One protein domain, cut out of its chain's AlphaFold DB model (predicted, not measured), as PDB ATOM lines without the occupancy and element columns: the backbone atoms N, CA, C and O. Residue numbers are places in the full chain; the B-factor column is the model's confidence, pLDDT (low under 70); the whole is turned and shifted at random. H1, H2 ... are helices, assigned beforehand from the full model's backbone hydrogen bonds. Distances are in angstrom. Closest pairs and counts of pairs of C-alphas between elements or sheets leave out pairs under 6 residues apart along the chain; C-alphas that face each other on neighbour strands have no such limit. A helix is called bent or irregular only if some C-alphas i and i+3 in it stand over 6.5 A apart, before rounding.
ATOM      1  N   ALA A   3      28.114 -20.556  20.713       92.38
ATOM      2  CA  ALA A   3      27.292 -21.666  21.192       92.38
ATOM      3  C   ALA A   3      27.932 -22.419  22.377       92.38
ATOM      4  O   ALA A   3      27.235 -22.811  23.308       92.38
ATOM      5  N   GLU A   4      29.259 -22.570  22.404       91.56
ATOM      6  CA  GLU A   4      29.966 -23.238  23.506       91.56
ATOM      7  C   GLU A   4      29.962 -22.405  24.792       91.56
ATOM      8  O   GLU A   4      29.942 -22.965  25.888       91.56
ATOM      9  N   LEU A   5      30.014 -21.073  24.681       93.44
ATOM     10  CA  LEU A   5      29.909 -20.176  25.837       93.44
ATOM     11  C   LEU A   5      28.511 -20.270  26.453       93.44
ATOM     12  O   LEU A   5      28.375 -20.455  27.662       93.44
ATOM     13  N   VAL A   6      27.472 -20.233  25.613       93.62
ATOM     14  CA  VAL A   6      26.074 -20.345  26.052       93.62
ATOM     15  C   VAL A   6      25.798 -21.712  26.678       93.62
ATOM     16  O   VAL A   6      25.222 -21.780  27.766       93.62
ATOM     17  N   LEU A   7      26.247 -22.800  26.044       92.50
ATOM     18  CA  LEU A   7      26.084 -24.153  26.582       92.50
ATOM     19  C   LEU A   7      26.775 -24.302  27.938       92.50
ATOM     20  O   LEU A   7      26.141 -24.780  28.873       92.50
ATOM     21  N   ARG A   8      28.019 -23.834  28.089       92.19
ATOM     22  CA  ARG A   8      28.721 -23.858  29.385       92.19
ATOM     23  C   ARG A   8      27.995 -23.047  30.458       92.19
ATOM     24  O   ARG A   8      27.973 -23.456  31.614       92.19
ATOM     25  N   ARG A   9      27.385 -21.916  30.089       93.50
ATOM     26  CA  ARG A   9      26.691 -21.035  31.038       93.50
ATOM     27  C   ARG A   9      25.336 -21.574  31.495       93.50
ATOM     28  O   ARG A   9      24.963 -21.364  32.652       93.50
ATOM     29  N   LEU A  10      24.588 -22.213  30.597       92.38
ATOM     30  CA  LEU A  10      23.235 -22.705  30.872       92.38
ATOM     31  C   LEU A  10      23.201 -24.174  31.299       92.38
ATOM     32  O   LEU A  10      22.299 -24.561  32.040       92.38
ATOM     33  N   LEU A  11      24.170 -24.976  30.859       92.12
ATOM     34  CA  LEU A  11      24.270 -26.413  31.106       92.12
ATOM     35  C   LEU A  11      25.673 -26.760  31.655       92.12
ATOM     36  O   LEU A  11      26.459 -27.397  30.951       92.12
ATOM     37  N   PRO A  12      26.010 -26.362  32.897       86.50
ATOM     38  CA  PRO A  12      27.352 -26.553  33.459       86.50
ATOM     39  C   PRO A  12      27.751 -28.032  33.583       86.50
ATOM     40  O   PRO A  12      28.916 -28.365  33.391       86.50
ATOM     41  N   ASP A  13      26.780 -28.927  33.795       87.31
ATOM     42  CA  ASP A  13      26.987 -30.385  33.845       87.31
ATOM     43  C   ASP A  13      27.097 -31.035  32.448       87.31
ATOM     44  O   ASP A  13      27.107 -32.257  32.303       87.31
ATOM     45  N   GLY A  14      27.152 -30.217  31.394       77.75
ATOM     46  CA  GLY A  14      27.204 -30.640  30.001       77.75
ATOM     47  C   GLY A  14      25.824 -30.898  29.378       77.75
ATOM     48  O   GLY A  14      24.808 -31.012  30.076       77.75
ATOM     49  N   PRO A  15      25.752 -30.985  28.035       74.81
ATOM     50  CA  PRO A  15      24.494 -31.132  27.303       74.81
ATOM     51  C   PRO A  15      23.864 -32.531  27.397       74.81
ATOM     52  O   PRO A  15      22.653 -32.647  27.224       74.81
ATOM     53  N   GLY A  16      24.607 -33.577  27.779       76.56
ATOM     54  CA  GLY A  16      24.049 -34.930  27.915       76.56
ATOM     55  C   GLY A  16      23.401 -35.415  26.612       76.56
ATOM     56  O   GLY A  16      24.026 -35.276  25.570       76.56
ATOM     57  N   GLY A  17      22.181 -35.970  26.696       80.81
ATOM     58  CA  GLY A  17      21.381 -36.519  25.584       80.81
ATOM     59  C   GLY A  17      21.120 -35.550  24.420       80.81
ATOM     60  O   GLY A  17      22.038 -35.224  23.687       80.81
ATOM     61  N   ASP A  18      19.872 -35.129  24.189       88.38
ATOM     62  CA  ASP A  18      19.570 -34.134  23.142       88.38
ATOM     63  C   ASP A  18      19.942 -32.714  23.628       88.38
ATOM     64  O   ASP A  18      19.246 -32.168  24.499       88.38
ATOM     65  N   PRO A  19      21.006 -32.083  23.087       83.38
ATOM     66  CA  PRO A  19      21.457 -30.765  23.532       83.38
ATOM     67  C   PRO A  19      20.429 -29.664  23.262       83.38
ATOM     68  O   PRO A  19      20.346 -28.707  24.034       83.38
ATOM     69  N   GLY A  20      19.642 -29.789  22.188       87.38
ATOM     70  CA  GLY A  20      18.653 -28.793  21.784       87.38
ATOM     71  C   GLY A  20      17.476 -28.757  22.749       87.38
ATOM     72  O   GLY A  20      17.154 -27.700  23.294       87.38
ATOM     73  N   ALA A  21      16.888 -29.920  23.040       90.31
ATOM     74  CA  ALA A  21      15.806 -30.037  24.017       90.31
ATOM     75  C   ALA A  21      16.241 -29.583  25.420       90.31
ATOM     76  O   ALA A  21      15.509 -28.874  26.112       90.31
ATOM     77  N   ARG A  22      17.463 -29.941  25.828       90.50
ATOM     78  CA  ARG A  22      18.074 -29.516  27.096       90.50
ATOM     79  C   ARG A  22      18.248 -28.003  27.184       90.50
ATOM     80  O   ARG A  22      17.915 -27.414  28.211       90.50
ATOM     81  N   LEU A  23      18.776 -27.386  26.128       91.62
ATOM     82  CA  LEU A  23      18.964 -25.942  26.059       91.62
ATOM     83  C   LEU A  23      17.615 -25.219  26.103       91.62
ATOM     84  O   LEU A  23      17.449 -24.303  26.904       91.62
ATOM     85  N   ALA A  24      16.639 -25.670  25.313       92.25
ATOM     86  CA  ALA A  24      15.290 -25.111  25.313       92.25
ATOM     87  C   ALA A  24      14.646 -25.200  26.704       92.25
ATOM     88  O   ALA A  24      14.138 -24.203  27.214       92.25
ATOM     89  N   ALA A  25      14.735 -26.358  27.364       92.75
ATOM     90  CA  ALA A  25      14.236 -26.531  28.725       92.75
ATOM     91  C   ALA A  25      14.931 -25.587  29.723       92.75
ATOM     92  O   ALA A  25      14.259 -24.951  30.532       92.75
ATOM     93  N   ALA A  26      16.258 -25.443  29.645       92.62
ATOM     94  CA  ALA A  26      17.019 -24.552  30.521       92.62
ATOM     95  C   ALA A  26      16.675 -23.067  30.316       92.62
ATOM     96  O   ALA A  26      16.644 -22.307  31.283       92.62
ATOM     97  N   VAL A  27      16.399 -22.659  29.075       94.12
ATOM     98  CA  VAL A  27      15.943 -21.305  28.733       94.12
ATOM     99  C   VAL A  27      14.526 -21.066  29.260       94.12
ATOM    100  O   VAL A  27      14.291 -20.068  29.938       94.12
ATOM    101  N   HIS A  28      13.596 -21.994  29.020       94.44
ATOM    102  CA  HIS A  28      12.201 -21.867  29.460       94.44
ATOM    103  C   HIS A  28      12.013 -21.973  30.978       94.44
ATOM    104  O   HIS A  28      11.021 -21.475  31.503       94.44
ATOM    105  N   ALA A  29      12.962 -22.574  31.697       94.00
ATOM    106  CA  ALA A  29      12.941 -22.647  33.155       94.00
ATOM    107  C   ALA A  29      13.297 -21.317  33.852       94.00
ATOM    108  O   ALA A  29      13.257 -21.242  35.081       94.00
ATOM    109  N   ARG A  30      13.675 -20.270  33.104       93.19
ATOM    110  CA  ARG A  30      14.154 -18.992  33.647       93.19
ATOM    111  C   ARG A  30      13.213 -17.837  33.294       93.19
ATOM    112  O   ARG A  30      12.614 -17.838  32.220       93.19
ATOM    113  N   PRO A  31      13.120 -16.797  34.143       94.06
ATOM    114  CA  PRO A  31      12.468 -15.551  33.760       94.06
ATOM    115  C   PRO A  31      13.168 -14.930  32.539       94.06
ATOM    116  O   PRO A  31      14.402 -14.913  32.521       94.06
ATOM    117  N   PRO A  32      12.442 -14.344  31.567       90.44
ATOM    118  CA  PRO A  32      13.054 -13.736  30.382       90.44
ATOM    119  C   PRO A  32      14.152 -12.715  30.708       90.44
ATOM    120  O   PRO A  32      15.200 -12.709  30.071       90.44
ATOM    121  N   LEU A  33      13.958 -11.908  31.759       92.38
ATOM    122  CA  LEU A  33      14.951 -10.922  32.196       92.38
ATOM    123  C   LEU A  33      16.276 -11.565  32.635       92.38
ATOM    124  O   LEU A  33      17.336 -10.986  32.422       92.38
ATOM    125  N   ALA A  34      16.240 -12.772  33.205       92.56
ATOM    126  CA  ALA A  34      17.449 -13.464  33.639       92.56
ATOM    127  C   ALA A  34      18.339 -13.875  32.455       92.56
ATOM    128  O   ALA A  34      19.542 -14.024  32.628       92.56
ATOM    129  N   LEU A  35      17.782 -14.026  31.247       93.88
ATOM    130  CA  LEU A  35      18.552 -14.364  30.044       93.88
ATOM    131  C   LEU A  35      19.407 -13.198  29.539       93.88
ATOM    132  O   LEU A  35      20.351 -13.431  28.787       93.88
ATOM    133  N   ALA A  36      19.139 -11.965  29.984       92.50
ATOM    134  CA  ALA A  36      19.985 -10.814  29.670       92.50
ATOM    135  C   ALA A  36      21.436 -11.011  30.153       92.50
ATOM    136  O   ALA A  36      22.357 -10.435  29.577       92.50
ATOM    137  N   GLU A  37      21.666 -11.885  31.141       92.62
ATOM    138  CA  GLU A  37      23.009 -12.260  31.603       92.62
ATOM    139  C   GLU A  37      23.875 -12.928  30.521       92.62
ATOM    140  O   GLU A  37      25.087 -13.036  30.689       92.62
ATOM    141  N   LEU A  38      23.268 -13.399  29.426       94.69
ATOM    142  CA  LEU A  38      23.969 -14.009  28.296       94.69
ATOM    143  C   LEU A  38      24.520 -12.966  27.315       94.69
ATOM    144  O   LEU A  38      25.391 -13.299  26.516       94.69
ATOM    145  N   ALA A  39      24.047 -11.716  27.366       93.69
ATOM    146  CA  ALA A  39      24.465 -10.666  26.437       93.69
ATOM    147  C   ALA A  39      25.991 -10.414  26.433       93.69
ATOM    148  O   ALA A  39      26.556 -10.331  25.341       93.69
ATOM    149  N   PRO A  40      26.701 -10.393  27.582       94.69
ATOM    150  CA  PRO A  40      28.159 -10.267  27.588       94.69
ATOM    151  C   PRO A  40      28.887 -11.375  26.812       94.69
ATOM    152  O   PRO A  40      29.928 -11.109  26.217       94.69
ATOM    153  N   LEU A  41      28.330 -12.594  26.748       96.94
ATOM    154  CA  LEU A  41      28.923 -13.704  25.987       96.94
ATOM    155  C   LEU A  41      28.888 -13.444  24.478       96.94
ATOM    156  O   LEU A  41      29.784 -13.872  23.753       96.94
ATOM    157  N   VAL A  42      27.860 -12.734  23.998       97.19
ATOM    158  CA  VAL A  42      27.780 -12.296  22.599       97.19
ATOM    159  C   VAL A  42      28.884 -11.287  22.315       97.19
ATOM    160  O   VAL A  42      29.592 -11.428  21.323       97.19
ATOM    161  N   SER A  43      29.075 -10.301  23.195       96.00
ATOM    162  CA  SER A  43      30.145  -9.314  23.036       96.00
ATOM    163  C   SER A  43      31.531  -9.963  23.043       96.00
ATOM    164  O   SER A  43      32.336  -9.669  22.164       96.00
ATOM    165  N   GLU A  44      31.786 -10.890  23.969       96.62
ATOM    166  CA  GLU A  44      33.033 -11.664  24.033       96.62
ATOM    167  C   GLU A  44      33.280 -12.442  22.732       96.62
ATOM    168  O   GLU A  44      34.345 -12.334  22.122       96.62
ATOM    169  N   ALA A  45      32.282 -13.196  22.265       98.00
ATOM    170  CA  ALA A  45      32.406 -13.994  21.051       98.00
ATOM    171  C   ALA A  45      32.584 -13.128  19.793       98.00
ATOM    172  O   ALA A  45      33.347 -13.505  18.904       98.00
ATOM    173  N   ALA A  46      31.926 -11.967  19.724       98.19
ATOM    174  CA  ALA A  46      32.059 -11.036  18.608       98.19
ATOM    175  C   ALA A  46      33.471 -10.439  18.536       98.19
ATOM    176  O   ALA A  46      34.050 -10.386  17.453       98.19
ATOM    177  N   VAL A  47      34.061 -10.071  19.680       96.88
ATOM    178  CA  VAL A  47      35.475  -9.652  19.759       96.88
ATOM    179  C   VAL A  47      36.404 -10.782  19.303       96.88
ATOM    180  O   VAL A  47      37.389 -10.535  18.614       96.88
ATOM    181  N   GLY A  48      36.060 -12.032  19.624       96.69
ATOM    182  CA  GLY A  48      36.750 -13.226  19.131       96.69
ATOM    183  C   GLY A  48      36.519 -13.558  17.648       96.69
ATOM    184  O   GLY A  48      37.069 -14.549  17.171       96.69
ATOM    185  N   GLY A  49      35.717 -12.774  16.918       97.50
ATOM    186  CA  GLY A  49      35.442 -12.972  15.492       97.50
ATOM    187  C   GLY A  49      34.434 -14.079  15.176       97.50
ATOM    188  O   GLY A  49      34.370 -14.535  14.035       97.50
ATOM    189  N   ASP A  50      33.647 -14.536  16.154       98.56
ATOM    190  CA  ASP A  50      32.586 -15.517  15.913       98.56
ATOM    191  C   ASP A  50      31.520 -14.923  14.967       98.56
ATOM    192  O   ASP A  50      30.919 -13.895  15.290       98.56
ATOM    193  N   PRO A  51      31.253 -15.543  13.802       97.94
ATOM    194  CA  PRO A  51      30.411 -14.937  12.773       97.94
ATOM    195  C   PRO A  51      28.953 -14.769  13.216       97.94
ATOM    196  O   PRO A  51      28.292 -13.818  12.799       97.94
ATOM    197  N   VAL A  52      28.448 -15.653  14.081       98.06
ATOM    198  CA  VAL A  52      27.083 -15.543  14.611       98.06
ATOM    199  C   VAL A  52      27.009 -14.386  15.597       98.06
ATOM    200  O   VAL A  52      26.097 -13.567  15.517       98.06
ATOM    201  N   ALA A  53      27.989 -14.269  16.493       98.31
ATOM    202  CA  ALA A  53      28.052 -13.160  17.437       98.31
ATOM    203  C   ALA A  53      28.183 -11.800  16.733       98.31
ATOM    204  O   ALA A  53      27.478 -10.856  17.087       98.31
ATOM    205  N   VAL A  54      29.022 -11.714  15.695       98.50
ATOM    206  CA  VAL A  54      29.157 -10.516  14.850       98.50
ATOM    207  C   VAL A  54      27.828 -10.169  14.174       98.50
ATOM    208  O   VAL A  54      27.430  -9.004  14.181       98.50
ATOM    209  N   SER A  55      27.105 -11.164  13.649       98.50
ATOM    210  CA  SER A  55      25.776 -10.954  13.063       98.50
ATOM    211  C   SER A  55      24.778 -10.395  14.081       98.50
ATOM    212  O   SER A  55      24.060  -9.452  13.764       98.50
ATOM    213  N   ILE A  56      24.751 -10.934  15.306       98.38
ATOM    214  CA  ILE A  56      23.858 -10.453  16.373       98.38
ATOM    215  C   ILE A  56      24.176  -8.998  16.733       98.38
ATOM    216  O   ILE A  56      23.264  -8.190  16.896       98.38
ATOM    217  N   VAL A  57      25.460  -8.643  16.840       98.44
ATOM    218  CA  VAL A  57      25.891  -7.261  17.107       98.44
ATOM    219  C   VAL A  57      25.424  -6.317  16.000       98.44
ATOM    220  O   VAL A  57      24.871  -5.257  16.298       98.44
ATOM    221  N   ALA A  58      25.627  -6.695  14.738       98.44
ATOM    222  CA  ALA A  58      25.229  -5.882  13.594       98.44
ATOM    223  C   ALA A  58      23.707  -5.676  13.547       98.44
ATOM    224  O   ALA A  58      23.239  -4.556  13.345       98.44
ATOM    225  N   GLU A  59      22.934  -6.734  13.796       98.56
ATOM    226  CA  GLU A  59      21.473  -6.668  13.851       98.56
ATOM    227  C   GLU A  59      20.990  -5.793  15.014       98.56
ATOM    228  O   GLU A  59      20.135  -4.929  14.826       98.56
ATOM    229  N   ALA A  60      21.584  -5.940  16.203       97.81
ATOM    230  CA  ALA A  60      21.275  -5.097  17.354       97.81
ATOM    231  C   ALA A  60      21.530  -3.613  17.054       97.81
ATOM    232  O   ALA A  60      20.674  -2.770  17.329       97.81
ATOM    233  N   ALA A  61      22.675  -3.288  16.446       98.19
ATOM    234  CA  ALA A  61      23.005  -1.920  16.068       98.19
ATOM    235  C   ALA A  61      22.027  -1.355  15.026       98.19
ATOM    236  O   ALA A  61      21.551  -0.230  15.179       98.19
ATOM    237  N   ALA A  62      21.665  -2.150  14.014       98.44
ATOM    238  CA  ALA A  62      20.692  -1.761  12.998       98.44
ATOM    239  C   ALA A  62      19.298  -1.509  13.596       98.44
ATOM    240  O   ALA A  62      18.668  -0.501  13.275       98.44
ATOM    241  N   MET A  63      18.827  -2.371  14.503       98.38
ATOM    242  CA  MET A  63      17.542  -2.190  15.190       98.38
ATOM    243  C   MET A  63      17.523  -0.923  16.049       98.38
ATOM    244  O   MET A  63      16.545  -0.173  16.021       98.38
ATOM    245  N   LEU A  64      18.602  -0.651  16.788       97.19
ATOM    246  CA  LEU A  64      18.724   0.557  17.606       97.19
ATOM    247  C   LEU A  64      18.738   1.822  16.740       97.19
ATOM    248  O   LEU A  64      17.961   2.741  16.996       97.19
ATOM    249  N   ALA A  65      19.558   1.849  15.686       96.69
ATOM    250  CA  ALA A  65      19.635   2.974  14.755       96.69
ATOM    251  C   ALA A  65      18.297   3.212  14.038       96.69
ATOM    252  O   ALA A  65      17.830   4.349  13.957       96.69
ATOM    253  N   SER A  66      17.637   2.141  13.587       97.50
ATOM    254  CA  SER A  66      16.314   2.227  12.967       97.50
ATOM    255  C   SER A  66      15.246   2.705  13.943       97.50
ATOM    256  O   SER A  66      14.323   3.389  13.527       97.50
ATOM    257  N   THR A  67      15.327   2.346  15.224       97.00
ATOM    258  CA  THR A  67      14.363   2.824  16.224       97.00
ATOM    259  C   THR A  67      14.570   4.311  16.498       97.00
ATOM    260  O   THR A  67      13.603   5.066  16.562       97.00
ATOM    261  N   ALA A  68      15.827   4.749  16.615       95.25
ATOM    262  CA  ALA A  68      16.161   6.154  16.816       95.25
ATOM    263  C   ALA A  68      15.715   7.027  15.631       95.25
ATOM    264  O   ALA A  68      15.181   8.115  15.840       95.25
ATOM    265  N   SER A  69      15.869   6.544  14.393       94.31
ATOM    266  CA  SER A  69      15.503   7.308  13.194       94.31
ATOM    267  C   SER A  69      14.001   7.576  13.064       94.31
ATOM    268  O   SER A  69      13.627   8.564  12.441       94.31
ATOM    269  N   LEU A  70      13.140   6.770  13.699       96.88
ATOM    270  CA  LEU A  70      11.688   6.996  13.710       96.88
ATOM    271  C   LEU A  70      11.286   8.301  14.408       96.88
ATOM    272  O   LEU A  70      10.210   8.829  14.135       96.88
ATOM    273  N   VAL A  71      12.119   8.794  15.325       95.38
ATOM    274  CA  VAL A  71      11.830   9.973  16.157       95.38
ATOM    275  C   VAL A  71      12.882  11.072  16.021       95.38
ATOM    276  O   VAL A  71      12.766  12.115  16.660       95.38
ATOM    277  N   HIS A  72      13.930  10.845  15.227       94.81
ATOM    278  CA  HIS A  72      15.024  11.793  15.079       94.81
ATOM    279  C   HIS A  72      14.641  12.950  14.152       94.81
ATOM    280  O   HIS A  72      14.290  12.748  12.989       94.81
ATOM    281  N   GLU A  73      14.778  14.174  14.652       94.06
ATOM    282  CA  GLU A  73      14.654  15.385  13.845       94.06
ATOM    283  C   GLU A  73      16.016  15.766  13.243       94.06
ATOM    284  O   GLU A  73      16.991  15.902  13.992       94.06
ATOM    285  N   PRO A  74      16.109  15.989  11.917       90.12
ATOM    286  CA  PRO A  74      17.358  16.389  11.280       90.12
ATOM    287  C   PRO A  74      17.988  17.625  11.934       90.12
ATOM    288  O   PRO A  74      17.341  18.660  12.085       90.12
ATOM    289  N   GLY A  75      19.271  17.526  12.288       88.88
ATOM    290  CA  GLY A  75      20.035  18.610  12.917       88.88
ATOM    291  C   GLY A  75      19.950  18.655  14.446       88.88
ATOM    292  O   GLY A  75      20.686  19.425  15.064       88.88
ATOM    293  N   SER A  76      19.116  17.819  15.068       93.81
ATOM    294  CA  SER A  76      19.077  17.678  16.525       93.81
ATOM    295  C   SER A  76      20.213  16.778  17.035       93.81
ATOM    296  O   SER A  76      20.606  15.840  16.344       93.81
ATOM    297  N   PRO A  77      20.760  17.004  18.243       94.38
ATOM    298  CA  PRO A  77      21.763  16.111  18.821       94.38
ATOM    299  C   PRO A  77      21.219  14.696  19.057       94.38
ATOM    300  O   PRO A  77      20.082  14.527  19.496       94.38
ATOM    301  N   LEU A  78      22.064  13.684  18.845       95.50
ATOM    302  CA  LEU A  78      21.778  12.295  19.209       95.50
ATOM    303  C   LEU A  78      22.660  11.884  20.389       95.50
ATOM    304  O   LEU A  78      23.877  12.060  20.351       95.50
ATOM    305  N   VAL A  79      22.041  11.347  21.443       95.12
ATOM    306  CA  VAL A  79      22.733  10.971  22.682       95.12
ATOM    307  C   VAL A  79      22.600   9.471  22.931       95.12
ATOM    308  O   VAL A  79      21.493   8.943  23.015       95.12
ATOM    309  N   LEU A  80      23.733   8.791  23.082       95.94
ATOM    310  CA  LEU A  80      23.830   7.379  23.436       95.94
ATOM    311  C   LEU A  80      23.787   7.222  24.958       95.94
ATOM    312  O   LEU A  80      24.607   7.804  25.670       95.94
ATOM    313  N   ALA A  81      22.836   6.439  25.461       94.12
ATOM    314  CA  ALA A  81      22.615   6.242  26.891       94.12
ATOM    315  C   ALA A  81      22.327   4.771  27.230       94.12
ATOM    316  O   ALA A  81      21.923   3.984  26.376       94.12
ATOM    317  N   GLY A  82      22.495   4.425  28.509       91.25
ATOM    318  CA  GLY A  82      22.297   3.070  29.027       91.25
ATOM    319  C   GLY A  82      23.525   2.173  28.857       91.25
ATOM    320  O   GLY A  82      24.338   2.371  27.960       91.25
ATOM    321  N   GLY A  83      23.646   1.154  29.715       89.81
ATOM    322  CA  GLY A  83      24.885   0.376  29.874       89.81
ATOM    323  C   GLY A  83      25.418  -0.302  28.606       89.81
ATOM    324  O   GLY A  83      26.618  -0.514  28.504       89.81
ATOM    325  N   VAL A  84      24.560  -0.594  27.625       92.62
ATOM    326  CA  VAL A  84      24.968  -1.166  26.327       92.62
ATOM    327  C   VAL A  84      25.663  -0.136  25.429       92.62
ATOM    328  O   VAL A  84      26.539  -0.500  24.652       92.62
ATOM    329  N   LEU A  85      25.265   1.138  25.515       95.31
ATOM    330  CA  LEU A  85      25.718   2.214  24.626       95.31
ATOM    331  C   LEU A  85      26.619   3.241  25.322       95.31
ATOM    332  O   LEU A  85      27.084   4.173  24.675       95.31
ATOM    333  N   THR A  86      26.851   3.104  26.628       93.12
ATOM    334  CA  THR A  86      27.807   3.931  27.382       93.12
ATOM    335  C   THR A  86      29.076   3.176  27.768       93.12
ATOM    336  O   THR A  86      30.057   3.815  28.127       93.12
ATOM    337  N   ALA A  87      29.064   1.841  27.727       90.44
ATOM    338  CA  ALA A  87      30.262   1.025  27.896       90.44
ATOM    339  C   ALA A  87      30.902   0.738  26.532       90.44
ATOM    340  O   ALA A  87      30.193   0.513  25.552       90.44
ATOM    341  N   GLU A  88      32.235   0.715  26.483       90.50
ATOM    342  CA  GLU A  88      32.960   0.260  25.295       90.50
ATOM    343  C   GLU A  88      32.595  -1.194  24.977       90.50
ATOM    344  O   GLU A  88      32.471  -2.039  25.870       90.50
ATOM    345  N   GLY A  89      32.415  -1.493  23.693       94.75
ATOM    346  CA  GLY A  89      32.059  -2.830  23.252       94.75
ATOM    347  C   GLY A  89      31.493  -2.862  21.836       94.75
ATOM    348  O   GLY A  89      31.142  -1.830  21.264       94.75
ATOM    349  N   PRO A  90      31.326  -4.067  21.271       97.44
ATOM    350  CA  PRO A  90      31.029  -4.226  19.852       97.44
ATOM    351  C   PRO A  90      29.673  -3.628  19.441       97.44
ATOM    352  O   PRO A  90      29.542  -3.125  18.329       97.44
ATOM    353  N   VAL A  91      28.671  -3.623  20.333       96.94
ATOM    354  CA  VAL A  91      27.373  -2.974  20.061       96.94
ATOM    355  C   VAL A  91      27.501  -1.450  20.079       96.94
ATOM    356  O   VAL A  91      26.977  -0.792  19.184       96.94
ATOM    357  N   HIS A  92      28.217  -0.892  21.060       95.50
ATOM    358  CA  HIS A  92      28.518   0.538  21.120       95.50
ATOM    359  C   HIS A  92      29.228   1.003  19.843       95.50
ATOM    360  O   HIS A  92      28.792   1.967  19.211       95.50
ATOM    361  N   ASP A  93      30.265   0.283  19.420       96.12
ATOM    362  CA  ASP A  93      31.076   0.650  18.259       96.12
ATOM    363  C   ASP A  93      30.263   0.575  16.962       96.12
ATOM    364  O   ASP A  93      30.295   1.501  16.149       96.12
ATOM    365  N   ALA A  94      29.465  -0.485  16.797       97.31
ATOM    366  CA  ALA A  94      28.586  -0.642  15.645       97.31
ATOM    367  C   ALA A  94      27.517   0.463  15.576       97.31
ATOM    368  O   ALA A  94      27.286   1.027  14.508       97.31
ATOM    369  N   VAL A  95      26.896   0.830  16.705       97.44
ATOM    370  CA  VAL A  95      25.914   1.927  16.751       97.44
ATOM    371  C   VAL A  95      26.565   3.270  16.433       97.44
ATOM    372  O   VAL A  95      26.003   4.041  15.658       97.44
ATOM    373  N   ARG A  96      27.758   3.551  16.969       95.50
ATOM    374  CA  ARG A  96      28.496   4.785  16.655       95.50
ATOM    375  C   ARG A  96      28.862   4.900  15.182       95.50
ATOM    376  O   ARG A  96      28.841   6.006  14.655       95.50
ATOM    377  N   GLY A  97      29.182   3.783  14.528       95.19
ATOM    378  CA  GLY A  97      29.436   3.757  13.088       95.19
ATOM    379  C   GLY A  97      28.192   4.066  12.249       95.19
ATOM    380  O   GLY A  97      28.309   4.671  11.190       95.19
ATOM    381  N   LEU A  98      27.001   3.682  12.719       96.50
ATOM    382  CA  LEU A  98      25.734   3.959  12.027       96.50
ATOM    383  C   LEU A  98      25.177   5.359  12.315       96.50
ATOM    384  O   LEU A  98      24.471   5.922  11.482       96.50
ATOM    385  N   LEU A  99      25.457   5.905  13.499       94.12
ATOM    386  CA  LEU A  99      24.935   7.183  13.984       94.12
ATOM    387  C   LEU A  99      26.075   8.194  14.141       94.12
ATOM    388  O   LEU A  99      26.454   8.566  15.256       94.12
ATOM    389  N   GLU A 100      26.638   8.630  13.014       88.06
ATOM    390  CA  GLU A 100      27.726   9.609  13.010       88.06
ATOM    391  C   GLU A 100      27.338  10.893  13.765       88.06
ATOM    392  O   GLU A 100      26.234  11.419  13.635       88.06
ATOM    393  N   GLY A 101      28.263  11.404  14.580       90.69
ATOM    394  CA  GLY A 101      28.040  12.602  15.395       90.69
ATOM    395  C   GLY A 101      27.275  12.367  16.702       90.69
ATOM    396  O   GLY A 101      27.124  13.312  17.479       90.69
ATOM    397  N   ALA A 102      26.843  11.136  16.994       94.25
ATOM    398  CA  ALA A 102      26.261  10.806  18.289       94.25
ATOM    399  C   ALA A 102      27.267  11.012  19.437       94.25
ATOM    400  O   ALA A 102      28.448  10.656  19.337       94.25
ATOM    401  N   VAL A 103      26.785  11.557  20.552       93.62
ATOM    402  CA  VAL A 103      27.575  11.778  21.771       93.62
ATOM    403  C   VAL A 103      27.132  10.830  22.877       93.62
ATOM    404  O   VAL A 103      25.966  10.460  22.959       93.62
ATOM    405  N   THR A 104      28.049  10.430  23.752       93.50
ATOM    406  CA  THR A 104      27.722   9.570  24.898       93.50
ATOM    407  C   THR A 104      27.188  10.416  26.055       93.50
ATOM    408  O   THR A 104      27.707  11.500  26.329       93.50
ATOM    409  N   ALA A 105      26.144   9.936  26.730       93.56
ATOM    410  CA  ALA A 105      25.577  10.590  27.904       93.56
ATOM    411  C   ALA A 105      26.597  10.698  29.056       93.56
ATOM    412  O   ALA A 105      27.407   9.797  29.268       93.56
ATOM    413  N   GLY A 106      26.520  11.802  29.810       90.44
ATOM    414  CA  GLY A 106      27.253  12.005  31.067       90.44
ATOM    415  C   GLY A 106      26.530  11.387  32.270       90.44
ATOM    416  O   GLY A 106      25.869  10.363  32.134       90.44
TER     417      GLY A 106
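What this domain is: This is residues 3 to 106 of the 137 residues of an uncharacterized protein of Nonomuraea sp. KC401 (UniProt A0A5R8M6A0). Two helical lobes are strung along one long axis, with H3 set crosswise between them: a small head of H1 and H2 at one end, and at the other a larger lobe in which the long helix H4 packs on H6, with short H5 at the corner by H6. The part of H3 from residue 42 on packs on the larger lobe, its residues 38 to 41 meet H1, and residues 70 to 76 stick out beyond the far end of H4. The printed part has 104 residues with six named helices, H1 to H6 in chain order, and no named strand; the class is all helix. The whole is loose, with a radius of gyration of the C-alphas of 16.8 A, and spans 56 by 28 by 23 A, only just a rod.

How they stand to each other: H4, residues 51 to 69, touches H6, residues 90 to 98, with its residues 57 to 65 alone; the closest C-alphas are those of Ala 61 and Val 95, 4.9 A apart, and the two run the same way at a steep tilt of 47 degrees. H5, residues 83 to 86, touches H6 only at the corner by their link, the closest C-alphas being those of Leu 85 and His 92, 4.8 A apart. H4 touches H3, residues 32 to 47, through residues 52 to 57 of H4 and 42 to 46 of H3; the closest C-alphas, of Ala 46 and Ala 53, are 4.7 A apart, at a steep tilt of 66 degrees, opposite ways. H3 also touches H6, with residues 43 to 47 of H3 alone, about perpendicular at 76 degrees; the C-alphas of Ser 43 and Pro 90 come closest, at 6.1 A. H1, residues 3 to 10, and H3 only just touch, with 3 pairs of C-alphas within 8 A, closest at Leu 5 and Leu 41, 6.5 A; they run opposite ways at a shallow tilt of 34 degrees, only just short of steep. H2, residues 19 to 28, touches H1 at a steep tilt of 49 degrees, the same way, the C-alphas of Leu 10 and Ala 26 being closest at 6.5 A. H1 and H2 are each apart from H4, H5 and H6. Every O i to N i+4 pair is within hydrogen-bond range in H1, H2, H4 and H6; in H3 5 of 12 are, beside 11 of 13 O i to N i+3 pairs, and H5 is too short for an O i to N i+4 pair.

Where its parts are: H4 is 26.8 A long, from C-alpha 51 at (30.411, -14.937, 12.773) to C-alpha 69. H3 is 25.1 A long and only just irregular, with C-alphas 37 and 40 6.8 A apart. H2 measures 14.1 A, H6 12.5 A, H1 10.5 A and H5 5.2 A. H1 begins at C-alpha 3, (27.292, -21.666, 21.192), and H6 ends at C-alpha 98, (25.734, 3.959, 12.027).

The domain as a whole: The two C-alphas farthest apart, of Gly 17 and Gly 75, are 56.6 A apart. The link from H4 to H5, residues 70 to 82, is long; its residues 79 to 80 pair as strands do with residues 103 to 104, parallel. Residues 28 to 34, of which 32 to 34 belong to H3, and residues 70 to 76 stand free. The printed part has no cut, and no printed residue is under 70 in pLDDT; the mean of the printed part is 93.6.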